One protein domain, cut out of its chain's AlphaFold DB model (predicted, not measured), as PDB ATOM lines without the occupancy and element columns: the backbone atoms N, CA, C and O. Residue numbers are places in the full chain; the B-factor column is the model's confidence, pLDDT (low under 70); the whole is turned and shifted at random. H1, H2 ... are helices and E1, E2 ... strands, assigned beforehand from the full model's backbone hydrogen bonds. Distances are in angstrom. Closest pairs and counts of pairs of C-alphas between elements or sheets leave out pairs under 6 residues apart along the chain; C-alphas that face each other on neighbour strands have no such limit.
ATOM      1  N   ARG A 266      -7.129  -6.836  57.811       80.00
ATOM      2  CA  ARG A 266      -7.028  -8.267  57.492       80.00
ATOM      3  C   ARG A 266      -8.397  -8.915  57.598       80.00
ATOM      4  O   ARG A 266      -9.005  -8.878  58.664       80.00
ATOM      5  N   VAL A 267      -8.841  -9.545  56.519       85.75
ATOM      6  CA  VAL A 267     -10.066 -10.347  56.487       85.75
ATOM      7  C   VAL A 267      -9.665 -11.792  56.229       85.75
ATOM      8  O   VAL A 267      -8.837 -12.062  55.369       85.75
ATOM      9  N   TYR A 268     -10.193 -12.723  57.018       88.88
ATOM     10  CA  TYR A 268      -9.835 -14.140  56.954       88.88
ATOM     11  C   TYR A 268     -10.994 -14.931  56.358       88.88
ATOM     12  O   TYR A 268     -11.725 -15.616  57.066       88.88
ATOM     13  N   ASP A 269     -11.202 -14.764  55.059       89.94
ATOM     14  CA  ASP A 269     -12.375 -15.256  54.344       89.94
ATOM     15  C   ASP A 269     -12.042 -16.158  53.151       89.94
ATOM     16  O   ASP A 269     -12.958 -16.773  52.616       89.94
ATOM     17  N   LEU A 270     -10.770 -16.310  52.759       89.88
ATOM     18  CA  LEU A 270     -10.425 -17.193  51.644       89.88
ATOM     19  C   LEU A 270     -10.611 -18.659  52.057       89.88
ATOM     20  O   LEU A 270      -9.912 -19.165  52.943       89.88
ATOM     21  N   THR A 271     -11.532 -19.359  51.404       90.31
ATOM     22  CA  THR A 271     -11.788 -20.786  51.633       90.31
ATOM     23  C   THR A 271     -11.245 -21.644  50.489       90.31
ATOM     24  O   THR A 271     -10.904 -21.158  49.411       90.31
ATOM     25  N   HIS A 272     -11.095 -22.947  50.736       88.06
ATOM     26  CA  HIS A 272     -10.468 -23.884  49.796       88.06
ATOM     27  C   HIS A 272     -11.292 -24.129  48.520       88.06
ATOM     28  O   HIS A 272     -10.735 -24.538  47.504       88.06
ATOM     29  N   ASP A 273     -12.598 -23.883  48.585       85.44
ATOM     30  CA  ASP A 273     -13.585 -24.051  47.520       85.44
ATOM     31  C   ASP A 273     -13.816 -22.778  46.686       85.44
ATOM     32  O   ASP A 273     -14.532 -22.825  45.687       85.44
ATOM     33  N   MET A 274     -13.203 -21.649  47.060       86.50
ATOM     34  CA  MET A 274     -13.309 -20.414  46.285       86.50
ATOM     35  C   MET A 274     -12.564 -20.511  44.954       86.50
ATOM     36  O   MET A 274     -11.406 -20.926  44.894       86.50
ATOM     37  N   ASP A 275     -13.232 -20.039  43.901       85.25
ATOM     38  CA  ASP A 275     -12.618 -19.739  42.612       85.25
ATOM     39  C   ASP A 275     -12.110 -18.290  42.612       85.25
ATOM     40  O   ASP A 275     -12.881 -17.327  42.732       85.25
ATOM     41  N   ILE A 276     -10.792 -18.148  42.512       84.81
ATOM     42  CA  ILE A 276     -10.074 -16.879  42.503       84.81
ATOM     43  C   ILE A 276      -9.460 -16.711  41.112       84.81
ATOM     44  O   ILE A 276      -8.292 -17.021  40.886       84.81
ATOM     45  N   ASP A 277     -10.278 -16.234  40.172       80.00
ATOM     46  CA  ASP A 277      -9.892 -15.978  38.774       80.00
ATOM     47  C   ASP A 277      -9.340 -17.220  38.045       80.00
ATOM     48  O   ASP A 277      -8.329 -17.168  37.350       80.00
ATOM     49  N   GLY A 278      -9.998 -18.368  38.231       81.81
ATOM     50  CA  GLY A 278      -9.585 -19.656  37.676       81.81
ATOM     51  C   GLY A 278      -8.578 -20.415  38.545       81.81
ATOM     52  O   GLY A 278      -8.110 -21.485  38.145       81.81
ATOM     53  N   HIS A 279      -8.236 -19.894  39.728       85.56
ATOM     54  CA  HIS A 279      -7.330 -20.535  40.676       85.56
ATOM     55  C   HIS A 279      -8.047 -20.943  41.964       85.56
ATOM     56  O   HIS A 279      -8.790 -20.169  42.560       85.56
ATOM     57  N   THR A 280      -7.766 -22.158  42.434       90.88
ATOM     58  CA  THR A 280      -8.141 -22.600  43.782       90.88
ATOM     59  C   THR A 280      -7.133 -22.088  44.802       90.88
ATOM     60  O   THR A 280      -5.984 -21.794  44.463       90.88
ATOM     61  N   LEU A 281      -7.506 -22.073  46.084       89.38
ATOM     62  CA  LEU A 281      -6.567 -21.698  47.141       89.38
ATOM     63  C   LEU A 281      -5.317 -22.599  47.162       89.38
ATOM     64  O   LEU A 281      -4.213 -22.099  47.349       89.38
ATOM     65  N   ALA A 282      -5.469 -23.904  46.906       90.50
ATOM     66  CA  ALA A 282      -4.339 -24.831  46.790       90.50
ATOM     67  C   ALA A 282      -3.374 -24.422  45.666       90.50
ATOM     68  O   ALA A 282      -2.166 -24.366  45.884       90.50
ATOM     69  N   ARG A 283      -3.905 -24.036  44.496       91.69
ATOM     70  CA  ARG A 283      -3.082 -23.517  43.397       91.69
ATOM     71  C   ARG A 283      -2.381 -22.213  43.779       91.69
ATOM     72  O   ARG A 283      -1.233 -22.015  43.401       91.69
ATOM     73  N   LEU A 284      -3.030 -21.337  44.546       90.00
ATOM     74  CA  LEU A 284      -2.389 -20.109  45.024       90.00
ATOM     75  C   LEU A 284      -1.224 -20.388  45.982       90.00
ATOM     76  O   LEU A 284      -0.229 -19.670  45.934       90.00
ATOM     77  N   TYR A 285      -1.315 -21.424  46.820       89.31
ATOM     78  CA  TYR A 285      -0.181 -21.868  47.635       89.31
ATOM     79  C   TYR A 285       0.980 -22.358  46.762       89.31
ATOM     80  O   TYR A 285       2.102 -21.907  46.961       89.31
ATOM     81  N   GLU A 286       0.714 -23.180  45.741       85.44
ATOM     82  CA  GLU A 286       1.751 -23.594  44.782       85.44
ATOM     83  C   GLU A 286       2.399 -22.387  44.087       85.44
ATOM     84  O   GLU A 286       3.616 -22.340  43.941       85.44
ATOM     85  N   MET A 287       1.595 -21.394  43.691       84.44
ATOM     86  CA  MET A 287       2.073 -20.154  43.067       84.44
ATOM     87  C   MET A 287       2.907 -19.297  44.030       84.44
ATOM     88  O   MET A 287       3.848 -18.631  43.602       84.44
ATOM     89  N   ALA A 288       2.570 -19.281  45.321       76.62
ATOM     90  CA  ALA A 288       3.354 -18.593  46.344       76.62
ATOM     91  C   ALA A 288       4.703 -19.295  46.576       76.62
ATOM     92  O   ALA A 288       5.737 -18.633  46.633       76.62
ATOM     93  N   GLU A 289       4.705 -20.629  46.649       77.06
ATOM     94  CA  GLU A 289       5.909 -21.452  46.820       77.06
ATOM     95  C   GLU A 289       6.841 -21.395  45.602       77.06
ATOM     96  O   GLU A 289       8.062 -21.338  45.755       77.06
ATOM     97  N   SER A 290       6.280 -21.368  44.388       71.75
ATOM     98  CA  SER A 290       7.038 -21.249  43.137       71.75
ATOM     99  C   SER A 290       7.498 -19.816  42.836       71.75
ATOM    100  O   SER A 290       8.308 -19.609  41.928       71.75
ATOM    101  N   GLY A 291       7.006 -18.824  43.588       70.31
ATOM    102  CA  GLY A 291       7.288 -17.404  43.378       70.31
ATOM    103  C   GLY A 291       6.552 -16.783  42.183       70.31
ATOM    104  O   GLY A 291       6.915 -15.692  41.744       70.31
ATOM    105  N   GLU A 292       5.522 -17.446  41.651       71.62
ATOM    106  CA  GLU A 292       4.609 -16.888  40.641       71.62
ATOM    107  C   GLU A 292       3.792 -15.701  41.192       71.62
ATOM    108  O   GLU A 292       3.416 -14.804  40.434       71.62
ATOM    109  N   ILE A 293       3.547 -15.667  42.507       69.38
ATOM    110  CA  ILE A 293       2.973 -14.528  43.241       69.38
ATOM    111  C   ILE A 293       3.813 -14.211  44.483       69.38
ATOM    112  O   ILE A 293       4.470 -15.085  45.039       69.38
ATOM    113  N   GLY A 294       3.777 -12.957  44.945       53.44
ATOM    114  CA  GLY A 294       4.582 -12.513  46.092       53.44
ATOM    115  C   GLY A 294       5.916 -11.886  45.684       53.44
ATOM    116  O   GLY A 294       6.210 -11.711  44.505       53.44
ATOM    117  N   GLY A 295       6.699 -11.415  46.658       47.53
ATOM    118  CA  GLY A 295       8.000 -10.779  46.385       47.53
ATOM    119  C   GLY A 295       7.960  -9.555  45.464       47.53
ATOM    120  O   GLY A 295       8.906  -9.293  44.722       47.53
ATOM    121  N   GLY A 296       6.846  -8.818  45.478       44.91
ATOM    122  CA  GLY A 296       6.602  -7.675  44.593       44.91
ATOM    123  C   GLY A 296       5.963  -8.037  43.247       44.91
ATOM    124  O   GLY A 296       5.532  -7.134  42.528       44.91
ATOM    125  N   ILE A 297       5.832  -9.327  42.923       44.53
ATOM    126  CA  ILE A 297       5.028  -9.807  41.799       44.53
ATOM    127  C   ILE A 297       3.565  -9.801  42.241       44.53
ATOM    128  O   ILE A 297       3.168 -10.463  43.203       44.53
ATOM    129  N   ARG A 298       2.780  -8.975  41.551       63.78
ATOM    130  CA  ARG A 298       1.339  -8.838  41.741       63.78
ATOM    131  C   ARG A 298       0.664  -9.338  40.483       63.78
ATOM    132  O   ARG A 298       0.910  -8.783  39.408       63.78
ATOM    133  N   THR A 299      -0.188 -10.338  40.635       70.56
ATOM    134  CA  THR A 299      -1.023 -10.833  39.544       70.56
ATOM    135  C   THR A 299      -2.383 -10.166  39.687       70.56
ATOM    136  O   THR A 299      -3.069 -10.421  40.680       70.56
ATOM    137  N   PRO A 300      -2.751  -9.238  38.782       67.75
ATOM    138  CA  PRO A 300      -4.102  -8.697  38.755       67.75
ATOM    139  C   PRO A 300      -5.082  -9.853  38.598       67.75
ATOM    140  O   PRO A 300      -4.810 -10.757  37.812       67.75
ATOM    141  N   ILE A 301      -6.190  -9.805  39.326       71.81
ATOM    142  CA  ILE A 301      -7.275 -10.772  39.156       71.81
ATOM    143  C   ILE A 301      -8.511 -10.078  38.621       71.81
ATOM    144  O   ILE A 301      -8.777  -8.920  38.958       71.81
ATOM    145  N   SER A 302      -9.279 -10.793  37.804       64.12
ATOM    146  CA  SER A 302     -10.618 -10.357  37.426       64.12
ATOM    147  C   SER A 302     -11.480 -10.141  38.679       64.12
ATOM    148  O   SER A 302     -11.288 -10.819  39.691       64.12
ATOM    149  N   PRO A 303     -12.467  -9.227  38.640       58.31
ATOM    150  CA  PRO A 303     -13.367  -9.005  39.767       58.31
ATOM    151  C   PRO A 303     -14.147 -10.281  40.116       58.31
ATOM    152  O   PRO A 303     -15.130 -10.642  39.453       58.31
ATOM    153  N   VAL A 304     -13.717 -10.948  41.187       62.81
ATOM    154  CA  VAL A 304     -14.377 -12.139  41.723       62.81
ATOM    155  C   VAL A 304     -15.740 -11.754  42.314       62.81
ATOM    156  O   VAL A 304     -15.845 -10.730  42.993       62.81
ATOM    157  N   PRO A 305     -16.814 -12.530  42.064       62.38
ATOM    158  CA  PRO A 305     -18.182 -12.170  42.451       62.38
ATOM    159  C   PRO A 305     -18.389 -11.791  43.922       62.38
ATOM    160  O   PRO A 305     -19.249 -10.966  44.217       62.38
ATOM    161  N   TRP A 306     -17.595 -12.353  44.831       67.81
ATOM    162  CA  TRP A 306     -17.705 -12.126  46.272       67.81
ATOM    163  C   TRP A 306     -16.994 -10.843  46.760       67.81
ATOM    164  O   TRP A 306     -17.392 -10.306  47.789       67.81
ATOM    165  N   LEU A 307     -16.067 -10.271  45.975       65.12
ATOM    166  CA  LEU A 307     -15.460  -8.939  46.202       65.12
ATOM    167  C   LEU A 307     -16.260  -7.791  45.546       65.12
ATOM    168  O   LEU A 307     -15.868  -6.624  45.586       65.12
ATOM    169  N   ARG A 308     -17.398  -8.087  44.899       54.09
ATOM    170  CA  ARG A 308     -18.153  -7.112  44.082       54.09
ATOM    171  C   ARG A 308     -18.907  -6.036  44.857       54.09
ATOM    172  O   ARG A 308     -19.471  -5.149  44.221       54.09
ATOM    173  N   LYS A 309     -18.966  -6.087  46.191       50.75
ATOM    174  CA  LYS A 309     -19.694  -5.054  46.949       50.75
ATOM    175  C   LYS A 309     -19.004  -3.682  46.893       50.75
ATOM    176  O   LYS A 309     -19.700  -2.680  47.007       50.75
ATOM    177  N   SER A 310     -17.699  -3.636  46.620       45.25
ATOM    178  CA  SER A 310     -16.887  -2.413  46.556       45.25
ATOM    179  C   SER A 310     -16.288  -2.123  45.175       45.25
ATOM    180  O   SER A 310     -16.268  -0.973  44.732       45.25
ATOM    181  N   SER A 311     -15.821  -3.140  44.444       43.53
ATOM    182  CA  SER A 311     -14.954  -2.936  43.272       43.53
ATOM    183  C   SER A 311     -15.704  -2.629  41.963       43.53
ATOM    184  O   SER A 311     -15.929  -3.487  41.109       43.53
ATOM    185  N   ARG A 312     -16.055  -1.355  41.732       43.97
ATOM    186  CA  ARG A 312     -16.665  -0.906  40.455       43.97
ATOM    187  C   ARG A 312     -15.725  -0.984  39.239       43.97
ATOM    188  O   ARG A 312     -16.195  -0.826  38.116       43.97
ATOM    189  N   SER A 313     -14.420  -1.208  39.419       46.53
ATOM    190  CA  SER A 313     -13.427  -1.053  38.340       46.53
ATOM    191  C   SER A 313     -12.700  -2.327  37.899       46.53
ATOM    192  O   SER A 313     -11.957  -2.266  36.922       46.53
ATOM    193  N   GLY A 314     -12.874  -3.471  38.573       45.56
ATOM    194  CA  GLY A 314     -12.196  -4.731  38.214       45.56
ATOM    195  C   GLY A 314     -10.659  -4.688  38.208       45.56
ATOM    196  O   GLY A 314     -10.032  -5.662  37.816       45.56
ATOM    197  N   ALA A 315     -10.056  -3.574  38.635       52.12
ATOM    198  CA  ALA A 315      -8.619  -3.310  38.600       52.12
ATOM    199  C   ALA A 315      -8.038  -3.021  39.998       52.12
ATOM    200  O   ALA A 315      -6.870  -2.653  40.113       52.12
ATOM    201  N   SER A 316      -8.844  -3.158  41.059       64.00
ATOM    202  CA  SER A 316      -8.452  -2.834  42.436       64.00
ATOM    203  C   SER A 316      -7.866  -4.014  43.213       64.00
ATOM    204  O   SER A 316      -7.375  -3.795  44.317       64.00
ATOM    205  N   CYS A 317      -7.890  -5.237  42.665       74.62
ATOM    206  CA  CYS A 317      -7.490  -6.449  43.380       74.62
ATOM    207  C   CYS A 317      -6.273  -7.146  42.754       74.62
ATOM    208  O   CYS A 317      -6.149  -7.226  41.530       74.62
ATOM    209  N   CYS A 318      -5.376  -7.689  43.581       83.56
ATOM    210  CA  CYS A 318      -4.269  -8.524  43.105       83.56
ATOM    211  C   CYS A 318      -3.933  -9.672  44.060       83.56
ATOM    212  O   CYS A 318      -3.982  -9.498  45.279       83.56
ATOM    213  N   LEU A 319      -3.493 -10.799  43.496       85.50
ATOM    214  CA  LEU A 319      -2.854 -11.880  44.247       85.50
ATOM    215  C   LEU A 319      -1.491 -11.422  44.760       85.50
ATOM    216  O   LEU A 319      -0.713 -10.777  44.045       85.50
ATOM    217  N   THR A 320      -1.192 -11.782  45.999       86.88
ATOM    218  CA  THR A 320       0.095 -11.542  46.640       86.88
ATOM    219  C   THR A 320       0.395 -12.625  47.675       86.88
ATOM    220  O   THR A 320      -0.353 -13.591  47.811       86.88
ATOM    221  N   VAL A 321       1.495 -12.457  48.404       79.31
ATOM    222  CA  VAL A 321       1.878 -13.304  49.533       79.31
ATOM    223  C   VAL A 321       1.960 -12.425  50.777       79.31
ATOM    224  O   VAL A 321       2.612 -11.379  50.767       79.31
ATOM    225  N   ALA A 322       1.257 -12.820  51.833       76.06
ATOM    226  CA  ALA A 322       1.302 -12.168  53.133       76.06
ATOM    227  C   ALA A 322       2.642 -12.428  53.839       76.06
ATOM    228  O   ALA A 322       3.398 -13.325  53.478       76.06
ATOM    229  N   SER A 323       2.942 -11.668  54.895       65.56
ATOM    230  CA  SER A 323       4.222 -11.769  55.618       65.56
ATOM    231  C   SER A 323       4.490 -13.141  56.252       65.56
ATOM    232  O   SER A 323       5.620 -13.443  56.603       65.56
ATOM    233  N   ASN A 324       3.463 -13.974  56.418       64.94
ATOM    234  CA  ASN A 324       3.575 -15.350  56.906       64.94
ATOM    235  C   ASN A 324       3.734 -16.387  55.776       64.94
ATOM    236  O   ASN A 324       3.604 -17.579  56.035       64.94
ATOM    237  N   GLY A 325       3.959 -15.949  54.533       71.00
ATOM    238  CA  GLY A 325       4.109 -16.826  53.371       71.00
ATOM    239  C   GLY A 325       2.791 -17.333  52.780       71.00
ATOM    240  O   GLY A 325       2.815 -18.029  51.770       71.00
ATOM    241  N   ALA A 326       1.638 -16.987  53.361       80.62
ATOM    242  CA  ALA A 326       0.350 -17.416  52.833       80.62
ATOM    243  C   ALA A 326      -0.063 -16.601  51.594       80.62
ATOM    244  O   ALA A 326       0.174 -15.388  51.565       80.62
ATOM    245  N   PRO A 327      -0.731 -17.214  50.602       88.75
ATOM    246  CA  PRO A 327      -1.349 -16.469  49.519       88.75
ATOM    247  C   PRO A 327      -2.415 -15.524  50.079       88.75
ATOM    248  O   PRO A 327      -3.102 -15.842  51.051       88.75
ATOM    249  N   ALA A 328      -2.548 -14.355  49.468       90.00
ATOM    250  CA  ALA A 328      -3.487 -13.328  49.886       90.00
ATOM    251  C   ALA A 328      -4.038 -12.562  48.681       90.00
ATOM    252  O   ALA A 328      -3.402 -12.510  47.625       90.00
ATOM    253  N   ILE A 329      -5.191 -11.918  48.858       89.44
ATOM    254  CA  ILE A 329      -5.738 -10.960  47.891       89.44
ATOM    255  C   ILE A 329      -5.715  -9.582  48.534       89.44
ATOM    256  O   ILE A 329      -6.274  -9.388  49.609       89.44
ATOM    257  N   VAL A 330      -5.080  -8.614  47.883       84.75
ATOM    258  CA  VAL A 330      -5.168  -7.213  48.306       84.75
ATOM    259  C   VAL A 330      -6.286  -6.543  47.531       84.75
ATOM    260  O   VAL A 330      -6.193  -6.508  46.307       84.75
ATOM    261  N   ASP A 331      -7.266  -5.972  48.227       82.00
ATOM    262  CA  ASP A 331      -8.207  -4.989  47.692       82.00
ATOM    263  C   ASP A 331      -7.721  -3.584  48.065       82.00
ATOM    264  O   ASP A 331      -7.789  -3.149  49.215       82.00
ATOM    265  N   TRP A 332      -7.194  -2.863  47.077       69.75
ATOM    266  CA  TRP A 332      -6.675  -1.509  47.265       69.75
ATOM    267  C   TRP A 332      -7.769  -0.463  47.442       69.75
ATOM    268  O   TRP A 332      -7.486   0.613  47.962       69.75
ATOM    269  N   GLN A 333      -8.989  -0.748  46.987       64.88
ATOM    270  CA  GLN A 333     -10.097   0.186  47.121       64.88
ATOM    271  C   GLN A 333     -10.596   0.207  48.567       64.88
ATOM    272  O   GLN A 333     -10.768   1.278  49.136       64.88
ATOM    273  N   GLU A 334     -10.721  -0.974  49.165       67.50
ATOM    274  CA  GLU A 334     -11.148  -1.149  50.559       67.50
ATOM    275  C   GLU A 334      -9.970  -1.211  51.543       67.50
ATOM    276  O   GLU A 334     -10.157  -1.473  52.729       67.50
ATOM    277  N   ASN A 335      -8.737  -1.034  51.052       70.19
ATOM    278  CA  ASN A 335      -7.497  -1.185  51.815       70.19
ATOM    279  C   ASN A 335      -7.472  -2.466  52.687       70.19
ATOM    280  O   ASN A 335      -7.083  -2.463  53.860       70.19
ATOM    281  N   THR A 336      -7.911  -3.574  52.093       78.69
ATOM    282  CA  THR A 336      -8.125  -4.856  52.767       78.69
ATOM    283  C   THR A 336      -7.185  -5.927  52.210       78.69
ATOM    284  O   THR A 336      -6.920  -5.991  51.012       78.69
ATOM    285  N   LEU A 337      -6.661  -6.780  53.087       84.38
ATOM    286  CA  LEU A 337      -5.886  -7.974  52.770       84.38
ATOM    287  C   LEU A 337      -6.709  -9.208  53.155       84.38
ATOM    288  O   LEU A 337      -6.827  -9.536  54.337       84.38
ATOM    289  N   HIS A 338      -7.250  -9.894  52.156       90.25
ATOM    290  CA  HIS A 338      -7.958 -11.158  52.314       90.25
ATOM    291  C   HIS A 338      -6.959 -12.306  52.452       90.25
ATOM    292  O   HIS A 338      -6.030 -12.441  51.650       90.25
ATOM    293  N   LEU A 339      -7.152 -13.126  53.476       89.44
ATOM    294  CA  LEU A 339      -6.286 -14.219  53.896       89.44
ATOM    295  C   LEU A 339      -7.090 -15.521  53.996       89.44
ATOM    296  O   LEU A 339      -8.304 -15.479  54.205       89.44
ATOM    297  N   PRO A 340      -6.424 -16.686  53.910       93.50
ATOM    298  CA  PRO A 340      -7.025 -17.974  54.224       93.50
ATOM    299  C   PRO A 340      -7.777 -17.937  55.552       93.50
ATOM    300  O   PRO A 340      -7.207 -17.564  56.578       93.50
ATOM    301  N   ALA A 341      -9.039 -18.368  55.544       90.94
ATOM    302  CA  ALA A 341      -9.871 -18.451  56.743       90.94
ATOM    303  C   ALA A 341      -9.226 -19.331  57.829       90.94
ATOM    304  O   ALA A 341      -9.358 -19.071  59.019       90.94
ATOM    305  N   SER A 342      -8.435 -20.329  57.420       84.62
ATOM    306  CA  SER A 342      -7.635 -21.176  58.314       84.62
ATOM    307  C   SER A 342      -6.565 -20.422  59.114       84.62
ATOM    308  O   SER A 342      -6.071 -20.952  60.105       84.62
ATOM    309  N   LEU A 343      -6.196 -19.207  58.699       81.81
ATOM    310  CA  LEU A 343      -5.225 -18.348  59.381       81.81
ATOM    311  C   LEU A 343      -5.887 -17.320  60.292       81.81
ATOM    312  O   LEU A 343      -5.171 -16.492  60.864       81.81
ATOM    313  N   GLN A 344      -7.219 -17.344  60.410       85.56
ATOM    314  CA  GLN A 344      -7.927 -16.481  61.338       85.56
ATOM    315  C   GLN A 344      -7.320 -16.673  62.732       85.56
ATOM    316  O   GLN A 344      -7.290 -17.804  63.229       85.56
TER     317      GLN A 344
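AT A GLANCE: This is residues 266 to 344 of the 392 residues of an uncharacterized protein of Mesorhizobium huakuii (UniProt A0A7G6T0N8). With little regular structure, this is a small, strongly twisted sheet of four short strands with helix H1 across one face and a long loop, residues 290 to 316, paired briefly to edge strand E2 at residues 299 to 300. The 79 printed residues include E1, H1, E2, E3, E4 in turn; sheet E1 E4 E3 E2 is mixed, as is the class, helices and strands, with 29 residues in named elements. It is compact, radius of gyration of the C-alphas 11.3 A, spanning 31 by 24 by 22 A.

IN THESE COORDINATES: Find C-alpha 266 at (-7.028, -8.267, 57.492), where E1, residues 266 to 270, 11.2 A, begins. Next come H1, 281 to 289, 12.5 A; E2, 317 to 321, 13.1 A; E3, 327 to 331, 13.5 A; and E4, 336 to 340, 13.2 A, ending at (-7.025, -17.974, 54.224).

HOW THE PARTS SIT: Parallel E1 and E4 have N 267 and O 337 within hydrogen-bond range, 3.0 A. E2, E3, E4 form a meander, successive antiparallel neighbours, in two hairpins: see N 320 and O 328, 2.8 A, and N 331 and O 336, 2.8 A. H1, with every O i to N i+4 pair within range, is on the sheet, height 8.4 A; its closest C-alphas to E3 are Tyr 285 and Pro 327, 5.8 A.

THE WHOLE: The printed part has no cut; link H1 to E2 is long. Low confidence, under 70, covers 27 residues, among them 302 to 316.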